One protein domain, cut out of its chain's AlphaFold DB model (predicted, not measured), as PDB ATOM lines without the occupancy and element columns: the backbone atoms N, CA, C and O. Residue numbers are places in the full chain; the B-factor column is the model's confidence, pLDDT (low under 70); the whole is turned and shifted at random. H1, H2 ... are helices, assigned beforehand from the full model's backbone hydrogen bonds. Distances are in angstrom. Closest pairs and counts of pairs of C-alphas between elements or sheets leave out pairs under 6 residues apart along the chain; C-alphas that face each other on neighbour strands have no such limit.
ATOM      1  N   TRP A   3     164.557 159.572 135.902       36.66
ATOM      2  CA  TRP A   3     165.929 160.104 135.854       36.66
ATOM      3  C   TRP A   3     166.583 160.059 134.465       36.66
ATOM      4  O   TRP A   3     167.334 160.965 134.112       36.66
ATOM      5  N   LEU A   4     166.247 159.062 133.642       47.00
ATOM      6  CA  LEU A   4     166.844 158.874 132.314       47.00
ATOM      7  C   LEU A   4     166.451 159.983 131.312       47.00
ATOM      8  O   LEU A   4     167.358 160.555 130.709       47.00
ATOM      9  N   PRO A   5     165.170 160.408 131.201       46.69
ATOM     10  CA  PRO A   5     164.809 161.533 130.330       46.69
ATOM     11  C   PRO A   5     165.379 162.876 130.821       46.69
ATOM     12  O   PRO A   5     165.708 163.752 130.023       46.69
ATOM     13  N   ALA A   6     165.534 163.049 132.139       39.50
ATOM     14  CA  ALA A   6     166.019 164.295 132.739       39.50
ATOM     15  C   ALA A   6     167.546 164.477 132.614       39.50
ATOM     16  O   ALA A   6     168.019 165.603 132.456       39.50
ATOM     17  N   SER A   7     168.317 163.385 132.656       46.09
ATOM     18  CA  SER A   7     169.768 163.411 132.412       46.09
ATOM     19  C   SER A   7     170.080 163.539 130.912       46.09
ATOM     20  O   SER A   7     170.940 164.328 130.519       46.09
ATOM     21  N   ALA A   8     169.313 162.850 130.058       46.88
ATOM     22  CA  ALA A   8     169.441 162.915 128.599       46.88
ATOM     23  C   ALA A   8     169.096 164.302 128.030       46.88
ATOM     24  O   ALA A   8     169.875 164.871 127.265       46.88
ATOM     25  N   SER A   9     167.978 164.898 128.466       43.91
ATOM     26  CA  SER A   9     167.593 166.247 128.033       43.91
ATOM     27  C   SER A   9     168.623 167.292 128.464       43.91
ATOM     28  O   SER A   9     169.028 168.110 127.652       43.91
ATOM     29  N   ARG A  10     169.169 167.231 129.683       44.25
ATOM     30  CA  ARG A  10     170.206 168.192 130.105       44.25
ATOM     31  C   ARG A  10     171.522 168.063 129.345       44.25
ATOM     32  O   ARG A  10     172.223 169.056 129.216       44.25
ATOM     33  N   THR A  11     171.869 166.879 128.853       49.66
ATOM     34  CA  THR A  11     173.182 166.657 128.229       49.66
ATOM     35  C   THR A  11     173.176 166.922 126.726       49.66
ATOM     36  O   THR A  11     174.228 167.245 126.191       49.66
ATOM     37  N   LEU A  12     172.016 166.847 126.061       52.84
ATOM     38  CA  LEU A  12     171.863 167.188 124.641       52.84
ATOM     39  C   LEU A  12     171.229 168.574 124.439       52.84
ATOM     40  O   LEU A  12     171.737 169.375 123.660       52.84
ATOM     41  N   VAL A  13     170.156 168.893 125.175       52.03
ATOM     42  CA  VAL A  13     169.390 170.141 124.997       52.03
ATOM     43  C   VAL A  13     170.166 171.341 125.516       52.03
ATOM     44  O   VAL A  13     170.191 172.359 124.846       52.03
ATOM     45  N   VAL A  14     170.843 171.246 126.665       51.38
ATOM     46  CA  VAL A  14     171.620 172.385 127.190       51.38
ATOM     47  C   VAL A  14     172.752 172.783 126.243       51.38
ATOM     48  O   VAL A  14     172.825 173.969 125.938       51.38
ATOM     49  N   PRO A  15     173.598 171.868 125.726       51.66
ATOM     50  CA  PRO A  15     174.581 172.261 124.729       51.66
ATOM     51  C   PRO A  15     173.936 172.697 123.411       51.66
ATOM     52  O   PRO A  15     174.382 173.678 122.846       51.66
ATOM     53  N   LEU A  16     172.860 172.074 122.927       54.03
ATOM     54  CA  LEU A  16     172.232 172.535 121.682       54.03
ATOM     55  C   LEU A  16     171.657 173.958 121.814       54.03
ATOM     56  O   LEU A  16     171.865 174.798 120.946       54.03
ATOM     57  N   VAL A  17     170.998 174.249 122.935       54.84
ATOM     58  CA  VAL A  17     170.470 175.581 123.257       54.84
ATOM     59  C   VAL A  17     171.613 176.582 123.428       54.84
ATOM     60  O   VAL A  17     171.546 177.672 122.878       54.84
ATOM     61  N   PHE A  18     172.699 176.217 124.112       53.72
ATOM     62  CA  PHE A  18     173.884 177.073 124.208       53.72
ATOM     63  C   PHE A  18     174.571 177.288 122.843       53.72
ATOM     64  O   PHE A  18     175.034 178.388 122.571       53.72
ATOM     65  N   ALA A  19     174.615 176.292 121.957       53.12
ATOM     66  CA  ALA A  19     175.207 176.440 120.626       53.12
ATOM     67  C   ALA A  19     174.419 177.445 119.786       53.12
ATOM     68  O   ALA A  19     175.005 178.346 119.201       53.12
ATOM     69  N   VAL A  20     173.089 177.326 119.788       56.31
ATOM     70  CA  VAL A  20     172.200 178.228 119.046       56.31
ATOM     71  C   VAL A  20     172.217 179.646 119.626       56.31
ATOM     72  O   VAL A  20     172.069 180.603 118.876       56.31
ATOM     73  N   LEU A  21     172.413 179.794 120.941       56.47
ATOM     74  CA  LEU A  21     172.434 181.103 121.604       56.47
ATOM     75  C   LEU A  21     173.788 181.824 121.538       56.47
ATOM     76  O   LEU A  21     173.802 183.048 121.596       56.47
ATOM     77  N   PHE A  22     174.909 181.098 121.472       55.88
ATOM     78  CA  PHE A  22     176.252 181.689 121.572       55.88
ATOM     79  C   PHE A  22     177.102 181.565 120.300       55.88
ATOM     80  O   PHE A  22     178.142 182.213 120.223       55.88
ATOM     81  N   ILE A  23     176.704 180.740 119.323       56.31
ATOM     82  CA  ILE A  23     177.382 180.640 118.025       56.31
ATOM     83  C   ILE A  23     176.505 181.282 116.952       56.31
ATOM     84  O   ILE A  23     175.592 180.648 116.414       56.31
ATOM     85  N   GLU A  24     176.813 182.529 116.606       53.03
ATOM     86  CA  GLU A  24     176.287 183.141 115.387       53.03
ATOM     87  C   GLU A  24     176.800 182.347 114.174       53.03
ATOM     88  O   GLU A  24     177.989 182.065 114.043       53.03
ATOM     89  N   SER A  25     175.884 181.930 113.297       59.66
ATOM     90  CA  SER A  25     176.198 181.246 112.031       59.66
ATOM     91  C   SER A  25     176.879 179.867 112.138       59.66
ATOM     92  O   SER A  25     177.604 179.461 111.226       59.66
ATOM     93  N   TRP A  26     176.582 179.075 113.179       59.19
ATOM     94  CA  TRP A  26     177.067 177.685 113.309       59.19
ATOM     95  C   TRP A  26     176.871 176.792 112.059       59.19
ATOM     96  O   TRP A  26     177.777 176.008 111.767       59.19
ATOM     97  N   PRO A  27     175.782 176.894 111.260       63.66
ATOM     98  CA  PRO A  27     175.625 176.058 110.069       63.66
ATOM     99  C   PRO A  27     176.677 176.372 108.999       63.66
ATOM    100  O   PRO A  27     177.123 175.476 108.287       63.66
ATOM    101  N   HIS A  28     177.105 177.633 108.919       63.41
ATOM    102  CA  HIS A  28     178.090 178.104 107.951       63.41
ATOM    103  C   HIS A  28     179.503 177.618 108.309       63.41
ATOM    104  O   HIS A  28     180.262 177.228 107.424       63.41
ATOM    105  N   ALA A  29     179.816 177.545 109.609       61.41
ATOM    106  CA  ALA A  29     181.063 176.969 110.116       61.41
ATOM    107  C   ALA A  29     181.173 175.461 109.821       61.41
ATOM    108  O   ALA A  29     182.240 174.979 109.446       61.41
ATOM    109  N   LEU A  30     180.070 174.704 109.944       63.78
ATOM    110  CA  LEU A  30     180.059 173.281 109.569       63.78
ATOM    111  C   LEU A  30     180.198 173.072 108.059       63.78
ATOM    112  O   LEU A  30     180.864 172.127 107.643       63.78
ATOM    113  N   GLN A  31     179.588 173.936 107.246       67.50
ATOM    114  CA  GLN A  31     179.741 173.873 105.792       67.50
ATOM    115  C   GLN A  31     181.179 174.189 105.361       67.50
ATOM    116  O   GLN A  31     181.725 173.471 104.528       67.50
ATOM    117  N   GLN A  32     181.818 175.198 105.965       67.19
ATOM    118  CA  GLN A  32     183.222 175.536 105.696       67.19
ATOM    119  C   GLN A  32     184.204 174.457 106.160       67.19
ATOM    120  O   GLN A  32     185.194 174.201 105.481       67.19
ATOM    121  N   ALA A  33     183.938 173.801 107.292       64.06
ATOM    122  CA  ALA A  33     184.811 172.752 107.811       64.06
ATOM    123  C   ALA A  33     184.746 171.435 107.016       64.06
ATOM    124  O   ALA A  33     185.618 170.590 107.191       64.06
ATOM    125  N   GLY A  34     183.736 171.251 106.161       70.69
ATOM    126  CA  GLY A  34     183.549 170.047 105.354       70.69
ATOM    127  C   GLY A  34     182.811 168.917 106.086       70.69
ATOM    128  O   GLY A  34     183.066 168.605 107.253       70.69
ATOM    129  N   LEU A  35     181.896 168.262 105.364       71.81
ATOM    130  CA  LEU A  35     181.051 167.169 105.868       71.81
ATOM    131  C   LEU A  35     181.859 165.985 106.421       71.81
ATOM    132  O   LEU A  35     181.452 165.393 107.419       71.81
ATOM    133  N   ASP A  36     183.019 165.679 105.842       70.31
ATOM    134  CA  ASP A  36     183.869 164.560 106.273       70.31
ATOM    135  C   ASP A  36     184.405 164.743 107.702       70.31
ATOM    136  O   ASP A  36     184.425 163.804 108.508       70.31
ATOM    137  N   HIS A  37     184.784 165.973 108.064       66.69
ATOM    138  CA  HIS A  37     185.253 166.304 109.410       66.69
ATOM    139  C   HIS A  37     184.118 166.229 110.431       66.69
ATOM    140  O   HIS A  37     184.292 165.681 111.522       66.69
ATOM    141  N   VAL A  38     182.936 166.715 110.052       69.81
ATOM    142  CA  VAL A  38     181.726 166.655 110.878       69.81
ATOM    143  C   VAL A  38     181.316 165.204 111.133       69.81
ATOM    144  O   VAL A  38     181.112 164.824 112.285       69.81
ATOM    145  N   LEU A  39     181.250 164.375 110.088       71.44
ATOM    146  CA  LEU A  39     180.904 162.956 110.202       71.44
ATOM    147  C   LEU A  39     181.897 162.206 111.090       71.44
ATOM    148  O   LEU A  39     181.483 161.414 111.935       71.44
ATOM    149  N   THR A  40     183.192 162.502 110.963       70.19
ATOM    150  CA  THR A  40     184.231 161.903 111.809       70.19
ATOM    151  C   THR A  40     184.044 162.287 113.278       70.19
ATOM    152  O   THR A  40     184.069 161.418 114.147       70.19
ATOM    153  N   VAL A  41     183.801 163.567 113.583       69.88
ATOM    154  CA  VAL A  41     183.567 164.033 114.963       69.88
ATOM    155  C   VAL A  41     182.294 163.416 115.548       69.88
ATOM    156  O   VAL A  41     182.300 162.982 116.701       69.88
ATOM    157  N   VAL A  42     181.226 163.304 114.755       70.75
ATOM    158  CA  VAL A  42     179.977 162.646 115.169       70.75
ATOM    159  C   VAL A  42     180.199 161.154 115.427       70.75
ATOM    160  O   VAL A  42     179.770 160.653 116.467       70.75
ATOM    161  N   ALA A  43     180.913 160.448 114.548       73.69
ATOM    162  CA  ALA A  43     181.249 159.036 114.726       73.69
ATOM    163  C   ALA A  43     182.100 158.804 115.986       73.69
ATOM    164  O   ALA A  43     181.828 157.883 116.758       73.69
ATOM    165  N   MET A  44     183.080 159.674 116.248       75.19
ATOM    166  CA  MET A  44     183.890 159.623 117.471       75.19
ATOM    167  C   MET A  44     183.067 159.920 118.728       75.19
ATOM    168  O   MET A  44     183.247 159.263 119.754       75.19
ATOM    169  N   GLY A  45     182.118 160.856 118.649       68.06
ATOM    170  CA  GLY A  45     181.171 161.125 119.728       68.06
ATOM    171  C   GLY A  45     180.249 159.934 120.006       68.06
ATOM    172  O   GLY A  45     179.989 159.619 121.165       68.06
ATOM    173  N   LEU A  46     179.769 159.244 118.965       72.31
ATOM    174  CA  LEU A  46     178.992 158.012 119.123       72.31
ATOM    175  C   LEU A  46     179.839 156.922 119.793       72.31
ATOM    176  O   LEU A  46     179.391 156.317 120.764       72.31
ATOM    177  N   GLY A  47     181.086 156.728 119.356       74.62
ATOM    178  CA  GLY A  47     182.028 155.807 120.002       74.62
ATOM    179  C   GLY A  47     182.211 156.101 121.495       74.62
ATOM    180  O   GLY A  47     182.104 155.195 122.325       74.62
ATOM    181  N   TRP A  48     182.368 157.378 121.852       76.00
ATOM    182  CA  TRP A  48     182.430 157.821 123.248       76.00
ATOM    183  C   TRP A  48     181.155 157.463 124.034       76.00
ATOM    184  O   TRP A  48     181.224 156.978 125.165       76.00
ATOM    185  N   GLY A  49     179.983 157.611 123.412       69.44
ATOM    186  CA  GLY A  49     178.703 157.213 124.001       69.44
ATOM    187  C   GLY A  49     178.584 155.715 124.267       69.44
ATOM    188  O   GLY A  49     178.090 155.322 125.324       69.44
ATOM    189  N   ILE A  50     179.073 154.869 123.352       75.75
ATOM    190  CA  ILE A  50     179.140 153.416 123.588       75.75
ATOM    191  C   ILE A  50     180.088 153.146 124.772       75.75
ATOM    192  O   ILE A  50     179.805 152.298 125.619       75.75
ATOM    193  N   GLY A  51     181.167 153.927 124.901       76.81
ATOM    194  CA  GLY A  51     182.140 153.806 125.988       76.81
ATOM    195  C   GLY A  51     181.510 154.032 127.355       76.81
ATOM    196  O   GLY A  51     181.770 153.269 128.290       76.81
ATOM    197  N   ALA A  52     180.616 155.017 127.448       73.56
ATOM    198  CA  ALA A  52     179.875 155.336 128.663       73.56
ATOM    199  C   ALA A  52     178.870 154.241 129.076       73.56
ATOM    200  O   ALA A  52     178.559 154.102 130.259       73.56
ATOM    201  N   LEU A  53     178.383 153.427 128.135       75.56
ATOM    202  CA  LEU A  53     177.533 152.273 128.448       75.56
ATOM    203  C   LEU A  53     178.344 151.114 129.025       75.56
ATOM    204  O   LEU A  53     178.002 150.569 130.077       75.56
ATOM    205  N   CYS A  54     179.452 150.765 128.365       78.62
ATOM    206  CA  CYS A  54     180.372 149.735 128.846       78.62
ATOM    207  C   CYS A  54     180.948 150.097 130.221       78.62
ATOM    208  O   CYS A  54     181.133 149.219 131.059       78.62
ATOM    209  N   PHE A  55     181.155 151.392 130.474       76.62
ATOM    210  CA  PHE A  55     181.598 151.932 131.755       76.62
ATOM    211  C   PHE A  55     180.680 151.524 132.916       76.62
ATOM    212  O   PHE A  55     181.151 151.006 133.931       76.62
ATOM    213  N   GLY A  56     179.367 151.741 132.765       77.00
ATOM    214  CA  GLY A  56     178.380 151.447 133.809       77.00
ATOM    215  C   GLY A  56     178.341 149.959 134.151       77.00
ATOM    216  O   GLY A  56     178.404 149.583 135.321       77.00
ATOM    217  N   HIS A  57     178.336 149.105 133.126       77.81
ATOM    218  CA  HIS A  57     178.376 147.654 133.310       77.81
ATOM    219  C   HIS A  57     179.709 147.158 133.886       77.81
ATOM    220  O   HIS A  57     179.710 146.289 134.757       77.81
ATOM    221  N   GLY A  58     180.834 147.724 133.444       82.00
ATOM    222  CA  GLY A  58     182.165 147.368 133.930       82.00
ATOM    223  C   GLY A  58     182.350 147.699 135.410       82.00
ATOM    224  O   GLY A  58     182.750 146.842 136.196       82.00
ATOM    225  N   ILE A  59     181.977 148.908 135.839       82.50
ATOM    226  CA  ILE A  59     182.094 149.306 137.250       82.50
ATOM    227  C   ILE A  59     181.133 148.544 138.156       82.50
ATOM    228  O   ILE A  59     181.504 148.243 139.291       82.50
ATOM    229  N   ALA A  60     179.939 148.196 137.673       80.38
ATOM    230  CA  ALA A  60     179.023 147.350 138.427       80.38
ATOM    231  C   ALA A  60     179.604 145.944 138.677       80.38
ATOM    232  O   ALA A  60     179.392 145.388 139.750       80.38
ATOM    233  N   ALA A  61     180.363 145.394 137.721       82.00
ATOM    234  CA  ALA A  61     180.959 144.060 137.823       82.00
ATOM    235  C   ALA A  61     182.295 144.026 138.594       82.00
ATOM    236  O   ALA A  61     182.555 143.079 139.327       82.00
ATOM    237  N   VAL A  62     183.151 145.043 138.440       84.88
ATOM    238  CA  VAL A  62     184.521 145.063 139.007       84.88
ATOM    239  C   VAL A  62     184.597 145.862 140.319       84.88
ATOM    240  O   VAL A  62     185.463 145.634 141.170       84.88
ATOM    241  N   GLY A  63     183.679 146.809 140.507       83.62
ATOM    242  CA  GLY A  63     183.656 147.755 141.616       83.62
ATOM    243  C   GLY A  63     184.297 149.104 141.271       83.62
ATOM    244  O   GLY A  63     185.246 149.204 140.496       83.62
ATOM    245  N   ILE A  64     183.788 150.162 141.913       82.50
ATOM    246  CA  ILE A  64     184.117 151.570 141.621       82.50
ATOM    247  C   ILE A  64     185.623 151.860 141.705       82.50
ATOM    248  O   ILE A  64     186.150 152.569 140.856       82.50
ATOM    249  N   GLY A  65     186.328 151.312 142.702       85.56
ATOM    250  CA  GLY A  65     187.752 151.599 142.907       85.56
ATOM    251  C   GLY A  65     188.642 151.113 141.759       85.56
ATOM    252  O   GLY A  65     189.378 151.900 141.172       85.56
ATOM    253  N   ILE A  66     188.548 149.825 141.420       87.56
ATOM    254  CA  ILE A  66     189.377 149.205 140.374       87.56
ATOM    255  C   ILE A  66     188.906 149.659 138.987       87.56
ATOM    256  O   ILE A  66     189.733 149.995 138.143       87.56
ATOM    257  N   GLY A  67     187.587 149.733 138.769       87.25
ATOM    258  CA  GLY A  67     187.016 150.155 137.493       87.25
ATOM    259  C   GLY A  67     187.425 151.576 137.103       87.25
ATOM    260  O   GLY A  67     187.914 151.782 135.996       87.25
ATOM    261  N   LEU A  68     187.321 152.550 138.018       85.38
ATOM    262  CA  LEU A  68     187.740 153.929 137.732       85.38
ATOM    263  C   LEU A  68     189.241 154.043 137.463       85.38
ATOM    264  O   LEU A  68     189.632 154.740 136.530       85.38
ATOM    265  N   ALA A  69     190.074 153.365 138.257       87.69
ATOM    266  CA  ALA A  69     191.522 153.390 138.071       87.69
ATOM    267  C   ALA A  69     191.921 152.840 136.693       87.69
ATOM    268  O   ALA A  69     192.734 153.444 135.995       87.69
ATOM    269  N   MET A  70     191.303 151.734 136.277       89.44
ATOM    270  CA  MET A  70     191.596 151.098 134.998       89.44
ATOM    271  C   MET A  70     191.109 151.936 133.814       89.44
ATOM    272  O   MET A  70     191.866 152.181 132.881       89.44
ATOM    273  N   ILE A  71     189.878 152.447 133.871       86.94
ATOM    274  CA  ILE A  71     189.302 153.248 132.782       86.94
ATOM    275  C   ILE A  71     190.085 154.549 132.592       86.94
ATOM    276  O   ILE A  71     190.447 154.889 131.467       86.94
ATOM    277  N   MET A  72     190.403 155.252 133.683       85.88
ATOM    278  CA  MET A  72     191.177 156.496 133.620       85.88
ATOM    279  C   MET A  72     192.609 156.254 133.143       85.88
ATOM    280  O   MET A  72     193.132 157.043 132.353       85.88
ATOM    281  N   GLY A  73     193.237 155.158 133.576       88.38
ATOM    282  CA  GLY A  73     194.574 154.784 133.125       88.38
ATOM    283  C   GLY A  73     194.614 154.489 131.625       88.38
ATOM    284  O   GLY A  73     195.451 155.049 130.918       88.38
ATOM    285  N   ILE A  74     193.672 153.690 131.113       89.25
ATOM    286  CA  ILE A  74     193.587 153.359 129.681       89.25
ATOM    287  C   ILE A  74     193.279 154.606 128.859       89.25
ATOM    288  O   ILE A  74     193.965 154.862 127.873       89.25
ATOM    289  N   ASN A  75     192.307 155.417 129.286       86.50
ATOM    290  CA  ASN A  75     191.974 156.670 128.610       86.50
ATOM    291  C   ASN A  75     193.185 157.611 128.535       86.50
ATOM    292  O   ASN A  75     193.418 158.228 127.502       86.50
ATOM    293  N   THR A  76     193.994 157.682 129.594       85.00
ATOM    294  CA  THR A  76     195.214 158.504 129.611       85.00
ATOM    295  C   THR A  76     196.265 157.970 128.643       85.00
ATOM    296  O   THR A  76     196.842 158.742 127.884       85.00
ATOM    297  N   VAL A  77     196.502 156.655 128.635       87.75
ATOM    298  CA  VAL A  77     197.478 156.028 127.732       87.75
ATOM    299  C   VAL A  77     197.067 156.228 126.276       87.75
ATOM    300  O   VAL A  77     197.859 156.728 125.482       87.75
ATOM    301  N   VAL A  78     195.825 155.890 125.926       84.88
ATOM    302  CA  VAL A  78     195.328 155.985 124.546       84.88
ATOM    303  C   VAL A  78     195.175 157.449 124.121       84.88
ATOM    304  O   VAL A  78     195.589 157.816 123.022       84.88
ATOM    305  N   GLY A  79     194.659 158.307 125.003       78.19
ATOM    306  CA  GLY A  79     194.500 159.740 124.765       78.19
ATOM    307  C   GLY A  79     195.826 160.483 124.592       78.19
ATOM    308  O   GLY A  79     195.876 161.451 123.839       78.19
ATOM    309  N   ALA A  80     196.912 160.017 125.217       80.06
ATOM    310  CA  ALA A  80     198.260 160.534 124.977       80.06
ATOM    311  C   ALA A  80     198.883 159.976 123.686       80.06
ATOM    312  O   ALA A  80     199.587 160.700 122.981       80.06
ATOM    313  N   LEU A  81     198.607 158.711 123.345       79.62
ATOM    314  CA  LEU A  81     199.202 158.041 122.184       79.62
ATOM    315  C   LEU A  81     198.802 158.693 120.852       79.62
ATOM    316  O   LEU A  81     199.627 158.826 119.951       79.62
ATOM    317  N   VAL A  82     197.539 159.108 120.723       74.94
ATOM    318  CA  VAL A  82     196.989 159.657 119.472       74.94
ATOM    319  C   VAL A  82     197.634 160.987 119.049       74.94
ATOM    320  O   VAL A  82     198.145 161.056 117.926       74.94
ATOM    321  N   PRO A  83     197.674 162.045 119.887       66.50
ATOM    322  CA  PRO A  83     198.345 163.291 119.521       66.50
ATOM    323  C   PRO A  83     199.854 163.089 119.337       66.50
ATOM    324  O   PRO A  83     200.448 163.708 118.453       66.50
ATOM    325  N   MET A  84     200.472 162.171 120.094       71.88
ATOM    326  CA  MET A  84     201.874 161.805 119.884       71.88
ATOM    327  C   MET A  84     202.128 161.177 118.516       71.88
ATOM    328  O   MET A  84     203.126 161.513 117.883       71.88
ATOM    329  N   ALA A  85     201.249 160.290 118.046       73.38
ATOM    330  CA  ALA A  85     201.382 159.671 116.732       73.38
ATOM    331  C   ALA A  85     201.289 160.716 115.606       73.38
ATOM    332  O   ALA A  85     202.055 160.660 114.645       73.38
ATOM    333  N   ARG A  86     200.408 161.716 115.749       69.50
ATOM    334  CA  ARG A  86     200.259 162.807 114.770       69.50
ATOM    335  C   ARG A  86     201.412 163.806 114.780       69.50
ATOM    336  O   ARG A  86     201.866 164.222 113.719       69.50
ATOM    337  N   GLN A  87     201.898 164.191 115.957       70.81
ATOM    338  CA  GLN A  87     202.943 165.211 116.115       70.81
ATOM    339  C   GLN A  87     204.332 164.610 116.369       70.81
ATOM    340  O   GLN A  87     205.235 165.297 116.843       70.81
ATOM    341  N   TRP A  88     204.541 163.339 116.013       70.19
ATOM    342  CA  TRP A  88     205.750 162.570 116.332       70.19
ATOM    343  C   TRP A  88     207.066 163.266 115.950       70.19
ATOM    344  O   TRP A  88     208.078 163.130 116.642       70.19
ATOM    345  N   ARG A  89     207.061 164.029 114.851       69.00
ATOM    346  CA  ARG A  89     208.229 164.776 114.354       69.00
ATOM    347  C   ARG A  89     208.515 166.071 115.122       69.00
ATOM    348  O   ARG A  89     209.656 166.511 115.118       69.00
ATOM    349  N   ALA A  90     207.516 166.661 115.777       72.88
ATOM    350  CA  ALA A  90     207.643 167.922 116.512       72.88
ATOM    351  C   ALA A  90     208.038 167.727 117.988       72.88
ATOM    352  O   ALA A  90     208.417 168.683 118.661       72.88
ATOM    353  N   ILE A  91     207.942 166.499 118.505       75.31
ATOM    354  CA  ILE A  91     208.249 166.194 119.904       75.31
ATOM    355  C   ILE A  91     209.763 165.956 120.050       75.31
ATOM    356  O   ILE A  91     210.309 165.128 119.313       75.31
ATOM    357  N   PRO A  92     210.451 166.618 120.999       81.75
ATOM    358  CA  PRO A  92     211.862 166.362 121.271       81.75
ATOM    359  C   PRO A  92     212.076 164.933 121.786       81.75
ATOM    360  O   PRO A  92     211.264 164.400 122.541       81.75
ATOM    361  N   GLU A  93     213.182 164.308 121.384       77.56
ATOM    362  CA  GLU A  93     213.476 162.897 121.667       77.56
ATOM    363  C   GLU A  93     213.496 162.579 123.170       77.56
ATOM    364  O   GLU A  93     212.927 161.576 123.605       77.56
ATOM    365  N   SER A  94     214.021 163.500 123.983       80.06
ATOM    366  CA  SER A  94     214.017 163.399 125.445       80.06
ATOM    367  C   SER A  94     212.606 163.317 126.036       80.06
ATOM    368  O   SER A  94     212.369 162.533 126.953       80.06
ATOM    369  N   ALA A  95     211.637 164.064 125.496       79.19
ATOM    370  CA  ALA A  95     210.251 164.028 125.966       79.19
ATOM    371  C   ALA A  95     209.532 162.730 125.568       79.19
ATOM    372  O   ALA A  95     208.697 162.244 126.327       79.19
ATOM    373  N   LYS A  96     209.877 162.130 124.418       79.69
ATOM    374  CA  LYS A  96     209.289 160.849 123.983       79.69
ATOM    375  C   LYS A  96     209.574 159.745 124.994       79.69
ATOM    376  O   LYS A  96     208.654 159.027 125.377       79.69
ATOM    377  N   ILE A  97     210.821 159.653 125.460       84.94
ATOM    378  CA  ILE A  97     211.257 158.635 126.428       84.94
ATOM    379  C   ILE A  97     210.441 158.743 127.721       84.94
ATOM    380  O   ILE A  97     209.879 157.748 128.172       84.94
ATOM    381  N   TRP A  98     210.298 159.949 128.280       85.50
ATOM    382  CA  TRP A  98     209.514 160.160 129.501       85.50
ATOM    383  C   TRP A  98     208.039 159.787 129.344       85.50
ATOM    384  O   TRP A  98     207.445 159.248 130.278       85.50
ATOM    385  N   ILE A  99     207.452 160.013 128.166       85.81
ATOM    386  CA  ILE A  99     206.062 159.625 127.912       85.81
ATOM    387  C   ILE A  99     205.928 158.099 127.825       85.81
ATOM    388  O   ILE A  99     205.013 157.542 128.431       85.81
ATOM    389  N   PHE A 100     206.858 157.400 127.164       86.62
ATOM    390  CA  PHE A 100     206.864 155.932 127.148       86.62
ATOM    391  C   PHE A 100     207.045 155.333 128.544       86.62
ATOM    392  O   PHE A 100     206.347 154.381 128.890       86.62
ATOM    393  N   VAL A 101     207.921 155.916 129.367       90.19
ATOM    394  CA  VAL A 101     208.090 155.507 130.770       90.19
ATOM    395  C   VAL A 101     206.793 155.725 131.551       90.19
ATOM    396  O   VAL A 101     206.341 154.819 132.247       90.19
ATOM    397  N   GLY A 102     206.141 156.881 131.392       87.38
ATOM    398  CA  GLY A 102     204.847 157.158 132.019       87.38
ATOM    399  C   GLY A 102     203.765 156.152 131.615       87.38
ATOM    400  O   GLY A 102     203.060 155.625 132.473       87.38
ATOM    401  N   ILE A 103     203.677 155.818 130.324       89.50
ATOM    402  CA  ILE A 103     202.751 154.798 129.811       89.50
ATOM    403  C   ILE A 103     203.057 153.427 130.423       89.50
ATOM    404  O   ILE A 103     202.137 152.752 130.884       89.50
ATOM    405  N   ALA A 104     204.330 153.028 130.481       90.50
ATOM    406  CA  ALA A 104     204.740 151.754 131.067       90.50
ATOM    407  C   ALA A 104     204.350 151.655 132.552       90.50
ATOM    408  O   ALA A 104     203.808 150.636 132.982       90.50
ATOM    409  N   VAL A 105     204.547 152.729 133.323       92.44
ATOM    410  CA  VAL A 105     204.158 152.794 134.741       92.44
ATOM    411  C   VAL A 105     202.636 152.728 134.904       92.44
ATOM    412  O   VAL A 105     202.144 151.975 135.747       92.44
ATOM    413  N   CYS A 106     201.872 153.450 134.079       89.62
ATOM    414  CA  CYS A 106     200.409 153.381 134.088       89.62
ATOM    415  C   CYS A 106     199.902 151.964 133.776       89.62
ATOM    416  O   CYS A 106     199.019 151.459 134.471       89.62
ATOM    417  N   LEU A 107     200.474 151.303 132.764       90.31
ATOM    418  CA  LEU A 107     200.141 149.921 132.408       90.31
ATOM    419  C   LEU A 107     200.463 148.954 133.551       90.31
ATOM    420  O   LEU A 107     199.617 148.135 133.910       90.31
ATOM    421  N   ALA A 108     201.635 149.092 134.173       92.31
ATOM    422  CA  ALA A 108     202.016 148.282 135.324       92.31
ATOM    423  C   ALA A 108     201.030 148.457 136.492       92.31
ATOM    424  O   ALA A 108     200.551 147.467 137.046       92.31
ATOM    425  N   GLY A 109     200.652 149.698 136.816       90.50
ATOM    426  CA  GLY A 109     199.658 149.989 137.851       90.50
ATOM    427  C   GLY A 109     198.305 149.328 137.575       90.50
ATOM    428  O   GLY A 109     197.732 148.692 138.459       90.50
ATOM    429  N   MET A 110     197.818 149.394 136.333       90.06
ATOM    430  CA  MET A 110     196.550 148.767 135.944       90.06
ATOM    431  C   MET A 110     196.590 147.239 136.028       90.06
ATOM    432  O   MET A 110     195.635 146.634 136.517       90.06
ATOM    433  N   ILE A 111     197.695 146.615 135.609       91.06
ATOM    434  CA  ILE A 111     197.883 145.161 135.712       91.06
ATOM    435  C   ILE A 111     197.887 144.730 137.183       91.06
ATOM    436  O   ILE A 111     197.221 143.758 137.542       91.06
ATOM    437  N   LEU A 112     198.580 145.474 138.051       92.62
ATOM    438  CA  LEU A 112     198.626 145.189 139.487       92.62
ATOM    439  C   LEU A 112     197.248 145.336 140.143       92.62
ATOM    440  O   LEU A 112     196.820 144.436 140.867       92.62
ATOM    441  N   CYS A 113     196.517 146.417 139.854       89.81
ATOM    442  CA  CYS A 113     195.160 146.617 140.367       89.81
ATOM    443  C   CYS A 113     194.187 145.536 139.875       89.81
ATOM    444  O   CYS A 113     193.385 145.028 140.662       89.81
ATOM    445  N   GLY A 114     194.271 145.155 138.597       89.06
ATOM    446  CA  GLY A 114     193.455 144.087 138.020       89.06
ATOM    447  C   GLY A 114     193.746 142.730 138.659       89.06
ATOM    448  O   GLY A 114     192.819 142.023 139.055       89.06
ATOM    449  N   ARG A 115     195.030 142.395 138.849       90.19
ATOM    450  CA  ARG A 115     195.457 141.144 139.491       90.19
ATOM    451  C   ARG A 115     195.029 141.076 140.956       90.19
ATOM    452  O   ARG A 115     194.521 140.046 141.385       90.19
ATOM    453  N   ALA A 116     195.179 142.167 141.706       89.88
ATOM    454  CA  ALA A 116     194.719 142.241 143.092       89.88
ATOM    455  C   ALA A 116     193.192 142.076 143.200       89.88
ATOM    456  O   ALA A 116     192.700 141.401 144.103       89.88
ATOM    457  N   GLY A 117     192.438 142.654 142.261       87.31
ATOM    458  CA  GLY A 117     190.991 142.462 142.176       87.31
ATOM    459  C   GLY A 117     190.594 141.021 141.868       87.31
ATOM    460  O   GLY A 117     189.693 140.494 142.512       87.31
ATOM    461  N   TYR A 118     191.301 140.385 140.933       86.75
ATOM    462  CA  TYR A 118     191.058 139.000 140.536       86.75
ATOM    463  C   TYR A 118     191.314 138.016 141.681       86.75
ATOM    464  O   TYR A 118     190.454 137.194 141.973       86.75
ATOM    465  N   LEU A 119     192.449 138.154 142.376       87.06
ATOM    466  CA  LEU A 119     192.777 137.330 143.545       87.06
ATOM    467  C   LEU A 119     191.725 137.485 144.649       87.06
ATOM    468  O   LEU A 119     191.240 136.496 145.184       87.06
ATOM    469  N   ARG A 120     191.283 138.722 144.919       86.31
ATOM    470  CA  ARG A 120     190.222 138.981 145.900       86.31
ATOM    471  C   ARG A 120     188.914 138.269 145.552       86.31
ATOM    472  O   ARG A 120     188.208 137.853 146.463       86.31
ATOM    473  N   GLU A 121     188.559 138.186 144.274       84.75
ATOM    474  CA  GLU A 121     187.332 137.505 143.848       84.75
ATOM    475  C   GLU A 121     187.477 135.978 143.911       84.75
ATOM    476  O   GLU A 121     186.550 135.291 144.327       84.75
ATOM    477  N   GLN A 122     188.662 135.449 143.585       83.38
ATOM    478  CA  GLN A 122     188.964 134.023 143.740       83.38
ATOM    479  C   GLN A 122     188.899 133.568 145.203       83.38
ATOM    480  O   GLN A 122     188.273 132.550 145.492       83.38
ATOM    481  N   ASP A 123     189.499 134.332 146.118       84.06
ATOM    482  CA  ASP A 123     189.547 133.987 147.543       84.06
ATOM    483  C   ASP A 123     188.168 134.076 148.208       84.06
ATOM    484  O   ASP A 123     187.852 133.297 149.105       84.06
ATOM    485  N   LYS A 124     187.323 135.014 147.765       77.38
ATOM    486  CA  LYS A 124     185.972 135.205 148.314       77.38
ATOM    487  C   LYS A 124     185.029 134.047 148.030       77.38
ATOM    488  O   LYS A 124     184.196 133.730 148.877       77.38
ATOM    489  N   ASP A 125     185.134 133.449 146.849       74.38
ATOM    490  CA  ASP A 125     184.215 132.395 146.428       74.38
ATOM    491  C   ASP A 125     184.826 130.993 146.498       74.38
ATOM    492  O   ASP A 125     184.167 130.020 146.128       74.38
ATOM    493  N   ALA A 126     186.048 130.851 147.017       71.38
ATOM    494  CA  ALA A 126     186.672 129.556 147.248       71.38
ATOM    495  C   ALA A 126     185.734 128.636 148.064       71.38
ATOM    496  O   ALA A 126     185.429 128.897 149.225       71.38
ATOM    497  N   GLY A 127     185.241 127.564 147.429       66.56
ATOM    498  CA  GLY A 127     184.328 126.587 148.040       66.56
ATOM    499  C   GLY A 127     182.832 126.789 147.762       66.56
ATOM    500  O   GLY A 127     182.034 125.950 148.171       66.56
ATOM    501  N   GLN A 128     182.428 127.839 147.036       77.56
ATOM    502  CA  GLN A 128     181.036 128.013 146.606       77.56
ATOM    503  C   GLN A 128     180.788 127.413 145.208       77.56
ATOM    504  O   GLN A 128     181.597 127.608 144.297       77.56
ATOM    505  N   PRO A 129     179.629 126.769 144.958       73.12
ATOM    506  CA  PRO A 129     179.275 126.249 143.630       73.12
ATOM    507  C   PRO A 129     179.170 127.348 142.552       73.12
ATOM    508  O   PRO A 129     179.189 127.058 141.357       73.12
ATOM    509  N   THR A 130     179.085 128.621 142.952       76.81
ATOM    510  CA  THR A 130     179.009 129.794 142.069       76.81
ATOM    511  C   THR A 130     180.353 130.472 141.786       76.81
ATOM    512  O   THR A 130     180.379 131.404 140.981       76.81
ATOM    513  N   ALA A 131     181.463 129.999 142.359       75.50
ATOM    514  CA  ALA A 131     182.780 130.642 142.262       75.50
ATOM    515  C   ALA A 131     183.293 130.814 140.827       75.50
ATOM    516  O   ALA A 131     183.806 131.858 140.435       75.50
ATOM    517  N   ALA A 132     183.092 129.802 139.981       78.12
ATOM    518  CA  ALA A 132     183.483 129.896 138.576       78.12
ATOM    519  C   ALA A 132     182.681 130.977 137.823       78.12
ATOM    520  O   ALA A 132     183.162 131.559 136.847       78.12
ATOM    521  N   ARG A 133     181.448 131.261 138.265       81.62
ATOM    522  CA  ARG A 133     180.559 132.244 137.640       81.62
ATOM    523  C   ARG A 133     180.924 133.672 138.034       81.62
ATOM    524  O   ARG A 133     180.914 134.533 137.157       81.62
ATOM    525  N   SER A 134     181.253 133.920 139.301       80.62
ATOM    526  CA  SER A 134     181.676 135.240 139.789       80.62
ATOM    527  C   SER A 134     183.020 135.656 139.193       80.62
ATOM    528  O   SER A 134     183.119 136.737 138.618       80.62
ATOM    529  N   VAL A 135     184.005 134.753 139.172       83.50
ATOM    530  CA  VAL A 135     185.318 134.999 138.553       83.50
ATOM    531  C   VAL A 135     185.177 135.313 137.057       83.50
ATOM    532  O   VAL A 135     185.821 136.232 136.544       83.50
ATOM    533  N   ARG A 136     184.287 134.606 136.343       85.06
ATOM    534  CA  ARG A 136     183.986 134.902 134.933       85.06
ATOM    535  C   ARG A 136     183.291 136.259 134.768       85.06
ATOM    536  O   ARG A 136     183.640 136.996 133.849       85.06
ATOM    537  N   ALA A 137     182.341 136.611 135.636       85.81
ATOM    538  CA  ALA A 137     181.674 137.914 135.602       85.81
ATOM    539  C   ALA A 137     182.654 139.069 135.868       85.81
ATOM    540  O   ALA A 137     182.605 140.085 135.176       85.81
ATOM    541  N   PHE A 138     183.594 138.883 136.796       88.12
ATOM    542  CA  PHE A 138     184.662 139.837 137.079       88.12
ATOM    543  C   PHE A 138     185.599 140.024 135.877       88.12
ATOM    544  O   PHE A 138     185.894 141.154 135.490       88.12
ATOM    545  N   ALA A 139     186.010 138.930 135.222       87.81
ATOM    546  CA  ALA A 139     186.827 138.990 134.009       87.81
ATOM    547  C   ALA A 139     186.109 139.717 132.853       87.81
ATOM    548  O   ALA A 139     186.712 140.550 132.177       87.81
ATOM    549  N   ILE A 140     184.807 139.461 132.664       88.62
ATOM    550  CA  ILE A 140     183.973 140.199 131.699       88.62
ATOM    551  C   ILE A 140     183.910 141.685 132.076       88.62
ATOM    552  O   ILE A 140     184.036 142.544 131.207       88.62
ATOM    553  N   GLY A 141     183.774 141.999 133.365       88.69
ATOM    554  CA  GLY A 141     183.806 143.367 133.869       88.69
ATOM    555  C   GLY A 141     185.110 144.094 133.537       88.69
ATOM    556  O   GLY A 141     185.071 145.228 133.063       88.69
ATOM    557  N   ILE A 142     186.263 143.438 133.714       90.81
ATOM    558  CA  ILE A 142     187.568 143.998 133.331       90.81
ATOM    559  C   ILE A 142     187.624 144.252 131.823       90.81
ATOM    560  O   ILE A 142     188.029 145.337 131.412       90.81
ATOM    561  N   MET A 143     187.171 143.305 130.997       90.50
ATOM    562  CA  MET A 143     187.116 143.498 129.542       90.50
ATOM    563  C   MET A 143     186.240 144.698 129.161       90.50
ATOM    564  O   MET A 143     186.643 145.511 128.333       90.50
ATOM    565  N   LEU A 144     185.083 144.870 129.807       87.81
ATOM    566  CA  LEU A 144     184.210 146.027 129.592       87.81
ATOM    567  C   LEU A 144     184.862 147.346 130.027       87.81
ATOM    568  O   LEU A 144     184.719 148.345 129.325       87.81
ATOM    569  N   CYS A 145     185.609 147.358 131.135       88.44
ATOM    570  CA  CYS A 145     186.402 148.516 131.560       88.44
ATOM    571  C   CYS A 145     187.496 148.864 130.538       88.44
ATOM    572  O   CYS A 145     187.713 150.040 130.254       88.44
ATOM    573  N   VAL A 146     188.154 147.860 129.950       90.06
ATOM    574  CA  VAL A 146     189.173 148.072 128.910       90.06
ATOM    575  C   VAL A 146     188.555 148.671 127.653       90.06
ATOM    576  O   VAL A 146     189.013 149.710 127.182       90.06
ATOM    577  N   VAL A 147     187.475 148.067 127.152       87.81
ATOM    578  CA  VAL A 147     186.736 148.571 125.985       87.81
ATOM    579  C   VAL A 147     186.234 149.993 126.240       87.81
ATOM    580  O   VAL A 147     186.410 150.864 125.393       87.81
ATOM    581  N   SER A 148     185.681 150.252 127.427       86.06
ATOM    582  CA  SER A 148     185.230 151.583 127.837       86.06
ATOM    583  C   SER A 148     186.365 152.609 127.826       86.06
ATOM    584  O   SER A 148     186.193 153.681 127.257       86.06
ATOM    585  N   GLY A 149     187.536 152.281 128.382       85.81
ATOM    586  CA  GLY A 149     188.694 153.179 128.395       85.81
ATOM    587  C   GLY A 149     189.205 153.523 126.994       85.81
ATOM    588  O   GLY A 149     189.495 154.686 126.719       85.81
ATOM    589  N   VAL A 150     189.258 152.540 126.089       86.75
ATOM    590  CA  VAL A 150     189.674 152.759 124.691       86.75
ATOM    591  C   VAL A 150     188.656 153.622 123.945       86.75
ATOM    592  O   VAL A 150     189.037 154.588 123.288       86.75
ATOM    593  N   MET A 151     187.359 153.332 124.083       82.38
ATOM    594  CA  MET A 151     186.301 154.144 123.470       82.38
ATOM    595  C   MET A 151     186.176 155.531 124.101       82.38
ATOM    596  O   MET A 151     185.762 156.467 123.422       82.38
ATOM    597  N   SER A 152     186.573 155.704 125.366       78.50
ATOM    598  CA  SER A 152     186.595 157.031 125.980       78.50
ATOM    599  C   SER A 152     187.653 157.926 125.334       78.50
ATOM    600  O   SER A 152     187.425 159.118 125.119       78.50
ATOM    601  N   ALA A 153     188.771 157.337 124.900       78.94
ATOM    602  CA  ALA A 153     189.810 158.067 124.191       78.94
ATOM    603  C   ALA A 153     189.344 158.590 122.824       78.94
ATOM    604  O   ALA A 153     189.879 159.600 122.368       78.94
ATOM    605  N   CYS A 154     188.307 158.003 122.203       76.69
ATOM    606  CA  CYS A 154     187.693 158.548 120.985       76.69
ATOM    607  C   CYS A 154     187.242 160.006 121.163       76.69
ATOM    608  O   CYS A 154     187.284 160.762 120.195       76.69
ATOM    609  N   ALA A 155     186.902 160.439 122.384       68.69
ATOM    610  CA  ALA A 155     186.644 161.847 122.676       68.69
ATOM    611  C   ALA A 155     187.875 162.728 122.408       68.69
ATOM    612  O   ALA A 155     187.776 163.710 121.674       68.69
ATOM    613  N   SER A 156     189.051 162.347 122.924       73.06
ATOM    614  CA  SER A 156     190.330 163.030 122.646       73.06
ATOM    615  C   SER A 156     190.620 163.108 121.150       73.06
ATOM    616  O   SER A 156     191.052 164.149 120.660       73.06
ATOM    617  N   ILE A 157     190.337 162.031 120.413       73.31
ATOM    618  CA  ILE A 157     190.523 161.988 118.958       73.31
ATOM    619  C   ILE A 157     189.555 162.950 118.264       73.31
ATOM    620  O   ILE A 157     189.980 163.772 117.458       73.31
ATOM    621  N   GLY A 158     188.265 162.903 118.605       69.88
ATOM    622  CA  GLY A 158     187.251 163.802 118.047       69.88
ATOM    623  C   GLY A 158     187.573 165.277 118.293       69.88
ATOM    624  O   GLY A 158     187.383 166.111 117.412       69.88
ATOM    625  N   PHE A 159     188.142 165.596 119.455       69.31
ATOM    626  CA  PHE A 159     188.631 166.933 119.777       69.31
ATOM    627  C   PHE A 159     189.809 167.379 118.899       69.31
ATOM    628  O   PHE A 159     189.839 168.526 118.448       69.31
ATOM    629  N   ASP A 160     190.765 166.493 118.628       72.00
ATOM    630  CA  ASP A 160     191.903 166.790 117.753       72.00
ATOM    631  C   ASP A 160     191.470 166.944 116.283       72.00
ATOM    632  O   ASP A 160     191.852 167.897 115.605       72.00
ATOM    633  N   TYR A 161     190.577 166.075 115.800       69.50
ATOM    634  CA  TYR A 161     189.974 166.186 114.464       69.50
ATOM    635  C   TYR A 161     189.027 167.387 114.312       69.50
ATOM    636  O   TYR A 161     188.770 167.809 113.187       69.50
ATOM    637  N   GLY A 162     188.537 167.953 115.416       65.69
ATOM    638  CA  GLY A 162     187.703 169.155 115.437       65.69
ATOM    639  C   GLY A 162     188.471 170.477 115.311       65.69
ATOM    640  O   GLY A 162     187.839 171.529 115.259       65.69
ATOM    641  N   GLN A 163     189.810 170.471 115.248       67.88
ATOM    642  CA  GLN A 163     190.612 171.689 115.040       67.88
ATOM    643  C   GLN A 163     190.193 172.540 113.823       67.88
ATOM    644  O   GLN A 163     190.033 173.743 114.017       67.88
ATOM    645  N   PRO A 164     189.957 171.997 112.610       65.50
ATOM    646  CA  PRO A 164     189.487 172.804 111.477       65.50
ATOM    647  C   PRO A 164     188.139 173.490 111.744       65.50
ATOM    648  O   PRO A 164     187.958 174.646 111.376       65.50
ATOM    649  N   ILE A 165     187.230 172.833 112.476       64.12
ATOM    650  CA  ILE A 165     185.946 173.424 112.893       64.12
ATOM    651  C   ILE A 165     186.184 174.604 113.849       64.12
ATOM    652  O   ILE A 165     185.485 175.611 113.783       64.12
ATOM    653  N   LYS A 166     187.191 174.507 114.727       63.81
ATOM    654  CA  LYS A 166     187.565 175.599 115.638       63.81
ATOM    655  C   LYS A 166     188.154 176.799 114.905       63.81
ATOM    656  O   LYS A 166     187.853 177.921 115.289       63.81
ATOM    657  N   VAL A 167     188.988 176.566 113.891       65.81
ATOM    658  CA  VAL A 167     189.586 177.643 113.086       65.81
ATOM    659  C   VAL A 167     188.496 178.377 112.302       65.81
ATOM    660  O   VAL A 167     188.399 179.592 112.424       65.81
ATOM    661  N   ALA A 168     187.602 177.644 111.631       63.12
ATOM    662  CA  ALA A 168     186.463 178.235 110.923       63.12
ATOM    663  C   ALA A 168     185.518 179.016 111.862       63.12
ATOM    664  O   ALA A 168     185.047 180.097 111.525       63.12
ATOM    665  N   ALA A 169     185.270 178.514 113.079       60.78
ATOM    666  CA  ALA A 169     184.471 179.232 114.076       60.78
ATOM    667  C   ALA A 169     185.174 180.497 114.614       60.78
ATOM    668  O   ALA A 169     184.521 181.508 114.867       60.78
ATOM    669  N   ALA A 170     186.501 180.467 114.766       63.53
ATOM    670  CA  ALA A 170     187.273 181.632 115.195       63.53
ATOM    671  C   ALA A 170     187.265 182.747 114.134       63.53
ATOM    672  O   ALA A 170     187.168 183.921 114.486       63.53
ATOM    673  N   GLU A 171     187.306 182.391 112.846       62.78
ATOM    674  CA  GLU A 171     187.178 183.339 111.726       62.78
ATOM    675  C   GLU A 171     185.800 184.019 111.681       62.78
ATOM    676  O   GLU A 171     185.684 185.166 111.258       62.78
ATOM    677  N   LEU A 172     184.768 183.348 112.197       61.41
ATOM    678  CA  LEU A 172     183.404 183.869 112.333       61.41
ATOM    679  C   LEU A 172     183.174 184.634 113.653       61.41
ATOM    680  O   LEU A 172     182.039 184.974 113.979       61.41
ATOM    681  N   GLY A 173     184.231 184.914 114.424       55.03
ATOM    682  CA  GLY A 173     184.165 185.739 115.635       55.03
ATOM    683  C   GLY A 173     183.642 185.025 116.885       55.03
ATOM    684  O   GLY A 173     183.370 185.680 117.892       55.03
ATOM    685  N   THR A 174     183.509 183.693 116.866       53.69
ATOM    686  CA  THR A 174     183.039 182.933 118.033       53.69
ATOM    687  C   THR A 174     184.177 182.534 118.976       53.69
ATOM    688  O   THR A 174     185.263 182.158 118.537       53.69
ATOM    689  N   ASP A 175     183.934 182.561 120.297       53.12
ATOM    690  CA  ASP A 175     184.921 182.130 121.300       53.12
ATOM    691  C   ASP A 175     185.291 180.647 121.078       53.12
ATOM    692  O   ASP A 175     184.458 179.741 121.196       53.12
ATOM    693  N   GLU A 176     186.569 180.403 120.767       49.12
ATOM    694  CA  GLU A 176     187.183 179.116 120.401       49.12
ATOM    695  C   GLU A 176     186.866 177.980 121.401       49.12
ATOM    696  O   GLU A 176     186.893 176.787 121.077       49.12
ATOM    697  N   ARG A 177     186.541 178.348 122.647       44.34
ATOM    698  CA  ARG A 177     186.174 177.442 123.744       44.34
ATOM    699  C   ARG A 177     184.810 176.778 123.572       44.34
ATOM    700  O   ARG A 177     184.594 175.720 124.161       44.34
ATOM    701  N   LEU A 178     183.895 177.383 122.817       47.81
ATOM    702  CA  LEU A 178     182.516 176.914 122.702       47.81
ATOM    703  C   LEU A 178     182.377 175.841 121.615       47.81
ATOM    704  O   LEU A 178     181.812 174.787 121.889       47.81
ATOM    705  N   ALA A 179     182.978 176.031 120.435       43.47
ATOM    706  CA  ALA A 179     182.856 175.116 119.290       43.47
ATOM    707  C   ALA A 179     183.311 173.673 119.595       43.47
ATOM    708  O   ALA A 179     182.674 172.699 119.194       43.47
ATOM    709  N   MET A 180     184.383 173.529 120.378       48.22
ATOM    710  CA  MET A 180     184.971 172.233 120.726       48.22
ATOM    711  C   MET A 180     184.052 171.411 121.648       48.22
ATOM    712  O   MET A 180     183.951 170.195 121.506       48.22
ATOM    713  N   VAL A 181     183.316 172.072 122.550       48.53
ATOM    714  CA  VAL A 181     182.440 171.436 123.552       48.53
ATOM    715  C   VAL A 181     181.211 170.759 122.921       48.53
ATOM    716  O   VAL A 181     180.667 169.821 123.510       48.53
ATOM    717  N   TYR A 182     180.794 171.164 121.715       48.44
ATOM    718  CA  TYR A 182     179.558 170.683 121.079       48.44
ATOM    719  C   TYR A 182     179.702 169.379 120.286       48.44
ATOM    720  O   TYR A 182     178.807 168.531 120.343       48.44
ATOM    721  N   GLY A 183     180.822 169.179 119.586       46.97
ATOM    722  CA  GLY A 183     181.028 167.989 118.749       46.97
ATOM    723  C   GLY A 183     181.171 166.701 119.562       46.97
ATOM    724  O   GLY A 183     180.587 165.675 119.230       46.97
ATOM    725  N   CYS A 184     181.881 166.765 120.690       46.56
ATOM    726  CA  CYS A 184     182.141 165.577 121.502       46.56
ATOM    727  C   CYS A 184     180.975 165.214 122.444       46.56
ATOM    728  O   CYS A 184     180.766 164.042 122.754       46.56
ATOM    729  N   ARG A 185     180.184 166.201 122.898       48.19
ATOM    730  CA  ARG A 185     179.092 165.977 123.865       48.19
ATOM    731  C   ARG A 185     177.803 165.461 123.218       48.19
ATOM    732  O   ARG A 185     177.034 164.762 123.876       48.19
ATOM    733  N   SER A 186     177.583 165.772 121.942       43.66
ATOM    734  CA  SER A 186     176.383 165.386 121.190       43.66
ATOM    735  C   SER A 186     176.335 163.885 120.870       43.66
ATOM    736  O   SER A 186     175.296 163.259 121.071       43.66
ATOM    737  N   GLY A 187     177.454 163.269 120.476       42.66
ATOM    738  CA  GLY A 187     177.480 161.831 120.180       42.66
ATOM    739  C   GLY A 187     177.349 160.927 121.418       42.66
ATOM    740  O   GLY A 187     176.705 159.878 121.351       42.66
ATOM    741  N   GLY A 188     177.855 161.364 122.579       42.44
ATOM    742  CA  GLY A 188     177.784 160.586 123.823       42.44
ATOM    743  C   GLY A 188     176.369 160.401 124.368       42.44
ATOM    744  O   GLY A 188     176.011 159.346 124.895       42.44
ATOM    745  N   ALA A 189     175.536 161.426 124.194       46.16
ATOM    746  CA  ALA A 189     174.149 161.413 124.635       46.16
ATOM    747  C   ALA A 189     173.275 160.459 123.795       46.16
ATOM    748  O   ALA A 189     172.416 159.777 124.356       46.16
ATOM    749  N   VAL A 190     173.527 160.344 122.484       44.41
ATOM    750  CA  VAL A 190     172.727 159.515 121.558       44.41
ATOM    751  C   VAL A 190     172.849 158.021 121.860       44.41
ATOM    752  O   VAL A 190     171.862 157.290 121.793       44.41
ATOM    753  N   VAL A 191     174.030 157.539 122.246       43.97
ATOM    754  CA  VAL A 191     174.210 156.100 122.491       43.97
ATOM    755  C   VAL A 191     173.675 155.682 123.859       43.97
ATOM    756  O   VAL A 191     173.065 154.618 123.981       43.97
ATOM    757  N   SER A 192     173.770 156.557 124.868       41.75
ATOM    758  CA  SER A 192     173.130 156.321 126.172       41.75
ATOM    759  C   SER A 192     171.619 156.036 126.044       41.75
ATOM    760  O   SER A 192     171.052 155.254 126.808       41.75
ATOM    761  N   GLN A 193     170.989 156.597 125.006       37.75
ATOM    762  CA  GLN A 193     169.577 156.439 124.669       37.75
ATOM    763  C   GLN A 193     169.249 155.105 123.975       37.75
ATOM    764  O   GLN A 193     168.154 154.575 124.167       37.75
ATOM    765  N   TRP A 194     170.187 154.525 123.219       34.28
ATOM    766  CA  TRP A 194     169.975 153.274 122.479       34.28
ATOM    767  C   TRP A 194     169.986 152.028 123.370       34.28
ATOM    768  O   TRP A 194     169.225 151.096 123.128       34.28
ATOM    769  N   TYR A 195     170.807 152.008 124.421       38.88
ATOM    770  CA  TYR A 195     171.015 150.803 125.235       38.88
ATOM    771  C   TYR A 195     170.073 150.700 126.443       38.88
ATOM    772  O   TYR A 195     169.657 149.604 126.810       38.88
ATOM    773  N   TYR A 196     169.652 151.827 127.030       40.53
ATOM    774  CA  TYR A 196     168.631 151.832 128.093       40.53
ATOM    775  C   TYR A 196     167.191 151.943 127.559       40.53
ATOM    776  O   TYR A 196     166.236 151.780 128.319       40.53
ATOM    777  N   GLY A 197     167.018 152.183 126.256       34.41
ATOM    778  CA  GLY A 197     165.723 152.237 125.569       34.41
ATOM    779  C   GLY A 197     164.926 150.916 125.484       34.41
ATOM    780  O   GLY A 197     163.691 150.996 125.537       34.41
ATOM    781  N   PRO A 198     165.552 149.718 125.378       32.88
ATOM    782  CA  PRO A 198     164.828 148.449 125.246       32.88
ATOM    783  C   PRO A 198     164.577 147.708 126.569       32.88
ATOM    784  O   PRO A 198     163.803 146.754 126.569       32.88
ATOM    785  N   ALA A 199     165.158 148.123 127.705       36.34
ATOM    786  CA  ALA A 199     164.957 147.489 129.022       36.34
ATOM    787  C   ALA A 199     163.571 147.810 129.637       36.34
ATOM    788  O   ALA A 199     163.446 148.197 130.799       36.34
TER     789      ALA A 199
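AT A GLANCE: This is residues 3 to 199 of the 304 residues of an uncharacterized protein of Lentisphaeria bacterium (UniProt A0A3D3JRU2). Four long helices, H3, H4, H5 and H6, run up and down in a flat, splayed bundle, H5 and H6 opening as a narrow V from their link. H8 crosses H3, H1 runs side by side with H8, and short H2 and H7 pack together at one end. The printed part has 197 residues with eight named helices, H1 to H8, and no named strand: all helix. It is only just loose, close to compact, with a radius of gyration of the C-alphas of 20.1 A, spanning 67 by 50 by 22 A.

HOW THE PARTS SIT: Start at H1, residues 3 to 22; it touches H8, residues 176 to 196, at a shallow tilt of 25 degrees, the closest C-alphas, of Leu 12 and Ser 186, 6.0 A apart. H2, residues 26 to 33, touches H7, residues 163 to 171, closest at C-alphas 33 and 165, 5.3 A apart. H3, residues 35 to 62, kinks 25 degrees near residue 56 and touches H8 with residues 41 to 53 alone, closest at C-alphas 49 and 188, 3.5 A. Next come H4, residues 64 to 86, H5, residues 93 to 125, and H6, residues 131 to 161; H6 touches H3, closest at C-alphas 148 and 51, 4.2 A. O i to N i+4 pairs are all within hydrogen-bond range in H2 and H7; H8 has 2 of 17, and 5 of 18 O i to N i+3 pairs.

IN THESE COORDINATES: Find C-alpha 3 at (165.929, 160.104, 135.854), where H1 begins; H3 runs 40.0 A, H5 49.0 A and H6 45.7 A, and H8 ends at C-alpha 196, (168.631, 151.832, 128.093).

THE WHOLE: The farthest C-alphas, of Gly 127 and Leu 172, are 67.5 A apart. The printed part has no cut and no long link. Residues 3 to 33 and 161 to 199 are among those under pLDDT 70.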